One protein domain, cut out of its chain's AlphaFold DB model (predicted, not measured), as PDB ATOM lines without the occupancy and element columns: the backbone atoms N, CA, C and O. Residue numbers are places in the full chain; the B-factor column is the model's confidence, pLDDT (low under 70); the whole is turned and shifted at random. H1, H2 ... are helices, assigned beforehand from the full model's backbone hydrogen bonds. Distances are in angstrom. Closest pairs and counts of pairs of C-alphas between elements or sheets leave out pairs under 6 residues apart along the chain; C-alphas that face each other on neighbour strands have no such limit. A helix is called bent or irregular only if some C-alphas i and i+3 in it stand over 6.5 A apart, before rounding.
ATOM      1  N   ASP A   5     188.083 237.458 194.597       84.06
ATOM      2  CA  ASP A   5     187.748 237.755 193.202       84.06
ATOM      3  C   ASP A   5     187.499 236.492 192.376       84.06
ATOM      4  O   ASP A   5     186.566 236.437 191.580       84.06
ATOM      5  N   GLN A   6     188.285 235.439 192.591       87.38
ATOM      6  CA  GLN A   6     188.104 234.165 191.887       87.38
ATOM      7  C   GLN A   6     186.802 233.451 192.273       87.38
ATOM      8  O   GLN A   6     186.334 232.603 191.516       87.38
ATOM      9  N   LEU A   7     186.210 233.792 193.422       88.75
ATOM     10  CA  LEU A   7     184.938 233.236 193.882       88.75
ATOM     11  C   LEU A   7     183.722 233.991 193.321       88.75
ATOM     12  O   LEU A   7     182.611 233.469 193.390       88.75
ATOM     13  N   VAL A   8     183.906 235.186 192.747       85.56
ATOM     14  CA  VAL A   8     182.820 235.985 192.152       85.56
ATOM     15  C   VAL A   8     182.758 235.741 190.638       85.56
ATOM     16  O   VAL A   8     183.664 236.191 189.923       85.56
ATOM     17  N   PRO A   9     181.692 235.102 190.108       90.25
ATOM     18  CA  PRO A   9     181.561 234.805 188.682       90.25
ATOM     19  C   PRO A   9     181.713 236.044 187.794       90.25
ATOM     20  O   PRO A   9     181.201 237.117 188.113       90.25
ATOM     21  N   ALA A  10     182.378 235.892 186.645       86.88
ATOM     22  CA  ALA A  10     182.661 236.999 185.724       86.88
ATOM     23  C   ALA A  10     181.391 237.699 185.198       86.88
ATOM     24  O   ALA A  10     181.397 238.898 184.940       86.88
ATOM     25  N   ASN A  11     180.291 236.958 185.063       87.62
ATOM     26  CA  ASN A  11     179.009 237.453 184.564       87.62
ATOM     27  C   ASN A  11     178.116 238.086 185.649       87.62
ATOM     28  O   ASN A  11     176.992 238.490 185.334       87.62
ATOM     29  N   TYR A  12     178.585 238.165 186.900       89.50
ATOM     30  CA  TYR A  12     177.782 238.646 188.020       89.50
ATOM     31  C   TYR A  12     177.549 240.161 187.968       89.50
ATOM     32  O   TYR A  12     178.379 240.929 187.477       89.50
ATOM     33  N   LEU A  13     176.400 240.600 188.492       88.88
ATOM     34  CA  LEU A  13     175.933 241.984 188.379       88.88
ATOM     35  C   LEU A  13     176.922 242.996 188.977       88.88
ATOM     36  O   LEU A  13     177.162 244.032 188.365       88.88
ATOM     37  N   VAL A  14     177.554 242.675 190.111       88.50
ATOM     38  CA  VAL A  14     178.529 243.570 190.768       88.50
ATOM     39  C   VAL A  14     179.715 243.916 189.865       88.50
ATOM     40  O   VAL A  14     180.146 245.062 189.850       88.50
ATOM     41  N   ARG A  15     180.192 242.962 189.050       90.44
ATOM     42  CA  ARG A  15     181.302 243.188 188.113       90.44
ATOM     43  C   ARG A  15     180.884 244.083 186.956       90.44
ATOM     44  O   ARG A  15     181.666 244.907 186.497       90.44
ATOM     45  N   LYS A  16     179.635 243.943 186.499       90.38
ATOM     46  CA  LYS A  16     179.069 244.827 185.474       90.38
ATOM     47  C   LYS A  16     178.930 246.251 186.002       90.38
ATOM     48  O   LYS A  16     179.295 247.175 185.290       90.38
ATOM     49  N   ILE A  17     178.449 246.421 187.236       88.62
ATOM     50  CA  ILE A  17     178.327 247.735 187.879       88.62
ATOM     51  C   ILE A  17     179.705 248.385 188.013       88.62
ATOM     52  O   ILE A  17     179.883 249.514 187.568       88.62
ATOM     53  N   GLU A  18     180.683 247.655 188.553       89.25
ATOM     54  CA  GLU A  18     182.054 248.150 188.706       89.25
ATOM     55  C   GLU A  18     182.677 248.572 187.370       89.25
ATOM     56  O   GLU A  18     183.322 249.612 187.303       89.25
ATOM     57  N   ALA A  19     182.442 247.817 186.293       91.06
ATOM     58  CA  ALA A  19     182.944 248.161 184.964       91.06
ATOM     59  C   ALA A  19     182.180 249.311 184.279       91.06
ATOM     60  O   ALA A  19     182.681 249.874 183.308       91.06
ATOM     61  N   SER A  20     180.966 249.636 184.732       91.94
ATOM     62  CA  SER A  20     180.093 250.615 184.064       91.94
ATOM     63  C   SER A  20     180.198 252.020 184.644       91.94
ATOM     64  O   SER A  20     179.786 252.975 183.988       91.94
ATOM     65  N   ILE A  21     180.688 252.157 185.878       90.06
ATOM     66  CA  ILE A  21     180.675 253.427 186.606       90.06
ATOM     67  C   ILE A  21     182.060 253.692 187.186       90.06
ATOM     68  O   ILE A  21     182.507 253.001 188.102       90.06
ATOM     69  N   ASP A  22     182.703 254.751 186.702       92.44
ATOM     70  CA  ASP A  22     183.854 255.326 187.384       92.44
ATOM     71  C   ASP A  22     183.364 256.176 188.561       92.44
ATOM     72  O   ASP A  22     182.690 257.188 188.385       92.44
ATOM     73  N   VAL A  23     183.679 255.736 189.777       92.38
ATOM     74  CA  VAL A  23     183.286 256.390 191.032       92.38
ATOM     75  C   VAL A  23     184.406 257.248 191.629       92.38
ATOM     76  O   VAL A  23     184.251 257.781 192.726       92.38
ATOM     77  N   THR A  24     185.531 257.421 190.931       94.62
ATOM     78  CA  THR A  24     186.666 258.218 191.432       94.62
ATOM     79  C   THR A  24     186.348 259.708 191.570       94.62
ATOM     80  O   THR A  24     186.920 260.367 192.438       94.62
ATOM     81  N   PHE A  25     185.365 260.226 190.821       94.94
ATOM     82  CA  PHE A  25     184.896 261.617 190.927       94.94
ATOM     83  C   PHE A  25     184.442 262.003 192.346       94.94
ATOM     84  O   PHE A  25     184.418 263.182 192.699       94.94
ATOM     85  N   ILE A  26     184.087 261.018 193.178       95.69
ATOM     86  CA  ILE A  26     183.657 261.232 194.561       95.69
ATOM     87  C   ILE A  26     184.761 261.898 195.382       95.69
ATOM     88  O   ILE A  26     184.446 262.740 196.223       95.69
ATOM     89  N   TYR A  27     186.035 261.573 195.133       95.19
ATOM     90  CA  TYR A  27     187.146 262.178 195.867       95.19
ATOM     91  C   TYR A  27     187.134 263.703 195.749       95.19
ATOM     92  O   TYR A  27     187.258 264.384 196.765       95.19
ATOM     93  N   ASP A  28     186.907 264.238 194.548       96.06
ATOM     94  CA  ASP A  28     186.866 265.684 194.320       96.06
ATOM     95  C   ASP A  28     185.670 266.354 195.003       96.06
ATOM     96  O   ASP A  28     185.799 267.476 195.495       96.06
ATOM     97  N   LEU A  29     184.531 265.660 195.071       96.00
ATOM     98  CA  LEU A  29     183.309 266.173 195.697       96.00
ATOM     99  C   LEU A  29     183.424 266.291 197.216       96.00
ATOM    100  O   LEU A  29     182.863 267.216 197.799       96.00
ATOM    101  N   VAL A  30     184.111 265.349 197.868       94.19
ATOM    102  CA  VAL A  30     184.132 265.269 199.338       94.19
ATOM    103  C   VAL A  30     185.465 265.666 199.958       94.19
ATOM    104  O   VAL A  30     185.563 265.679 201.182       94.19
ATOM    105  N   LYS A  31     186.483 266.012 199.160       92.38
ATOM    106  CA  LYS A  31     187.843 266.321 199.643       92.38
ATOM    107  C   LYS A  31     187.877 267.293 200.827       92.38
ATOM    108  O   LYS A  31     188.663 267.093 201.744       92.38
ATOM    109  N   ASP A  32     187.008 268.304 200.829       93.81
ATOM    110  CA  ASP A  32     186.998 269.361 201.846       93.81
ATOM    111  C   ASP A  32     186.377 268.885 203.175       93.81
ATOM    112  O   ASP A  32     186.599 269.490 204.221       93.81
ATOM    113  N   MET A  33     185.647 267.764 203.151       92.00
ATOM    114  CA  MET A  33     185.065 267.109 204.329       92.00
ATOM    115  C   MET A  33     186.034 266.121 204.994       92.00
ATOM    116  O   MET A  33     185.771 265.644 206.099       92.00
ATOM    117  N   TYR A  34     187.145 265.786 204.331       90.50
ATOM    118  CA  TYR A  34     188.126 264.820 204.816       90.50
ATOM    119  C   TYR A  34     189.385 265.532 205.304       90.50
ATOM    120  O   TYR A  34     190.066 266.245 204.568       90.50
ATOM    121  N   SER A  35     189.732 265.303 206.570       87.56
ATOM    122  CA  SER A  35     190.970 265.835 207.131       87.56
ATOM    123  C   SER A  35     192.188 265.136 206.529       87.56
ATOM    124  O   SER A  35     192.248 263.908 206.461       87.56
ATOM    125  N   LYS A  36     193.208 265.922 206.171       85.69
ATOM    126  CA  LYS A  36     194.537 265.414 205.785       85.69
ATOM    127  C   LYS A  36     195.374 264.958 206.987       85.69
ATOM    128  O   LYS A  36     196.426 264.357 206.801       85.69
ATOM    129  N   VAL A  37     194.942 265.288 208.206       90.06
ATOM    130  CA  VAL A  37     195.661 265.027 209.462       90.06
ATOM    131  C   VAL A  37     194.777 264.290 210.467       90.06
ATOM    132  O   VAL A  37     193.563 264.490 210.510       90.06
ATOM    133  N   GLY A  38     195.389 263.466 211.315       86.81
ATOM    134  CA  GLY A  38     194.674 262.646 212.295       86.81
ATOM    135  C   GLY A  38     194.352 261.245 211.773       86.81
ATOM    136  O   GLY A  38     195.002 260.748 210.855       86.81
ATOM    137  N   ARG A  39     193.378 260.575 212.401       88.56
ATOM    138  CA  ARG A  39     192.973 259.221 212.005       88.56
ATOM    139  C   ARG A  39     192.250 259.281 210.652       88.56
ATOM    140  O   ARG A  39     191.254 259.998 210.566       88.56
ATOM    141  N   PRO A  40     192.683 258.513 209.639       85.94
ATOM    142  CA  PRO A  40     191.973 258.441 208.371       85.94
ATOM    143  C   PRO A  40     190.539 257.957 208.582       85.94
ATOM    144  O   PRO A  40     190.307 256.928 209.225       85.94
ATOM    145  N   SER A  41     189.584 258.708 208.041       88.56
ATOM    146  CA  SER A  41     188.206 258.249 207.874       88.56
ATOM    147  C   SER A  41     188.147 257.101 206.856       88.56
ATOM    148  O   SER A  41     189.099 256.865 206.113       88.56
ATOM    149  N   ILE A  42     187.026 256.376 206.828       91.62
ATOM    150  CA  ILE A  42     186.762 255.349 205.808       91.62
ATOM    151  C   ILE A  42     186.892 255.976 204.416       91.62
ATOM    152  O   ILE A  42     186.453 257.102 204.212       91.62
ATOM    153  N   ASP A  43     187.476 255.245 203.469       92.75
ATOM    154  CA  ASP A  43     187.606 255.720 202.096       92.75
ATOM    155  C   ASP A  43     186.219 256.061 201.497       92.75
ATOM    156  O   ASP A  43     185.303 255.228 201.541       92.75
ATOM    157  N   PRO A  44     186.037 257.273 200.942       94.12
ATOM    158  CA  PRO A  44     184.733 257.726 200.471       94.12
ATOM    159  C   PRO A  44     184.203 256.913 199.285       94.12
ATOM    160  O   PRO A  44     182.993 256.709 199.181       94.12
ATOM    161  N   VAL A  45     185.080 256.405 198.413       94.94
ATOM    162  CA  VAL A  45     184.682 255.536 197.301       94.94
ATOM    163  C   VAL A  45     184.184 254.198 197.835       94.94
ATOM    164  O   VAL A  45     183.161 253.701 197.361       94.94
ATOM    165  N   ILE A  46     184.850 253.631 198.846       93.69
ATOM    166  CA  ILE A  46     184.381 252.400 199.503       93.69
ATOM    167  C   ILE A  46     182.996 252.616 200.111       93.69
ATOM    168  O   ILE A  46     182.104 251.795 199.893       93.69
ATOM    169  N   LEU A  47     182.796 253.719 200.837       93.69
ATOM    170  CA  LEU A  47     181.515 254.021 201.475       93.69
ATOM    171  C   LEU A  47     180.377 254.088 200.448       93.69
ATOM    172  O   LEU A  47     179.342 253.450 200.633       93.69
ATOM    173  N   VAL A  48     180.594 254.775 199.326       93.12
ATOM    174  CA  VAL A  48     179.584 254.875 198.267       93.12
ATOM    175  C   VAL A  48     179.364 253.539 197.552       93.12
ATOM    176  O   VAL A  48     178.211 253.162 197.328       93.12
ATOM    177  N   LYS A  49     180.421 252.768 197.256       92.31
ATOM    178  CA  LYS A  49     180.283 251.410 196.696       92.31
ATOM    179  C   LYS A  49     179.436 250.510 197.606       92.31
ATOM    180  O   LYS A  49     178.576 249.785 197.106       92.31
ATOM    181  N   LEU A  50     179.623 250.585 198.925       92.06
ATOM    182  CA  LEU A  50     178.815 249.833 199.892       92.06
ATOM    183  C   LEU A  50     177.341 250.254 199.861       92.06
ATOM    184  O   LEU A  50     176.471 249.386 199.822       92.06
ATOM    185  N   THR A  51     177.049 251.557 199.806       91.00
ATOM    186  CA  THR A  51     175.671 252.058 199.677       91.00
ATOM    187  C   THR A  51     175.009 251.586 198.379       91.00
ATOM    188  O   THR A  51     173.856 251.155 198.402       91.00
ATOM    189  N   PHE A  52     175.734 251.589 197.255       90.75
ATOM    190  CA  PHE A  52     175.225 251.059 195.986       90.75
ATOM    191  C   PHE A  52     174.905 249.568 196.060       90.75
ATOM    192  O   PHE A  52     173.867 249.146 195.552       90.75
ATOM    193  N   ILE A  53     175.773 248.773 196.691       90.12
ATOM    194  CA  ILE A  53     175.532 247.340 196.896       90.12
ATOM    195  C   ILE A  53     174.294 247.145 197.779       90.12
ATOM    196  O   ILE A  53     173.399 246.389 197.409       90.12
ATOM    197  N   GLN A  54     174.197 247.865 198.897       90.38
ATOM    198  CA  GLN A  54     173.037 247.788 199.783       90.38
ATOM    199  C   GLN A  54     171.730 248.090 199.044       90.38
ATOM    200  O   GLN A  54     170.778 247.318 199.149       90.38
ATOM    201  N   TYR A  55     171.705 249.164 198.256       90.00
ATOM    202  CA  TYR A  55     170.535 249.549 197.474       90.00
ATOM    203  C   TYR A  55     170.210 248.540 196.361       90.00
ATOM    204  O   TYR A  55     169.057 248.161 196.189       90.00
ATOM    205  N   SER A  56     171.222 248.061 195.631       88.81
ATOM    206  CA  SER A  56     171.030 247.171 194.476       88.81
ATOM    207  C   SER A  56     170.575 245.764 194.863       88.81
ATOM    208  O   SER A  56     169.889 245.108 194.084       88.81
ATOM    209  N   PHE A  57     170.975 245.287 196.045       88.69
ATOM    210  CA  PHE A  57     170.668 243.938 196.532       88.69
ATOM    211  C   PHE A  57     169.669 243.933 197.700       88.69
ATOM    212  O   PHE A  57     169.459 242.884 198.301       88.69
ATOM    213  N   CYS A  58     169.059 245.082 198.020       80.62
ATOM    214  CA  CYS A  58     168.103 245.248 199.122       80.62
ATOM    215  C   CYS A  58     168.601 244.699 200.475       80.62
ATOM    216  O   CYS A  58     167.822 244.139 201.245       80.62
TER     217      CYS A  58
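Overview. This is residues 5 to 58 of the 62 residues of a protein of Peribacillus simplex (UniProt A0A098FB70). The model is a loose, open loop of three helices: H1 and H2 lie apart, one after the other along the chain, and the longest helix, H3, folds back from H2 to near H1. Residues 6 to 12 stick out at one end of the long axis, and residues 35 to 41 stick out as a loop at the other. The printed part has 54 residues, with H1, H2 and H3 in that order, no named strand, and the class all helix. It is loose, with a radius of gyration of the C-alphas of 13.8 A, and elongated, spanning 40 by 22 by 19 A.

Along the chain. H1 is residues 13 to 20, 10.5 A long from first to last C-alpha, and begins at C-alpha 13 (175.933, 241.984, 188.379). H2 is residues 26 to 33, 11.5 A long, and begins at C-alpha 26 (183.657, 261.232, 194.561). It is irregular, with C-alphas 29 and 32 at 7.8 A. H3 is residues 44 to 56, 18.3 A long, and ends at C-alpha 56 (171.030, 247.171, 194.476).

Arrangement. H1 and H2 are apart, with no C-alpha of the one within 8 A of the other. H3 touches H2 with residues 44 to 45 alone; the closest C-alphas are those of Ile 26 and Val 45, 6.4 A apart. These two helices stand at a steep tilt of 59 degrees and run opposite ways. H1 and H3 are close but not clearly touching, their closest C-alphas those of Val 14 and Ile 53, 7.8 A apart. They stand at a steep tilt of 48 degrees and run opposite ways. In H1 and H3 every O i to N i+4 pair is within hydrogen-bond range, in H2 2 of 4.

Size, cuts and confidence. The C-alphas of Asn 11 and Val 37 are the two farthest apart, at 40.7 A. The printed part has no cut. The link from H1 to H2 is tight and that from H2 to H3 is short. The mean pLDDT of the printed part is 90.6, and no printed residue is under 70.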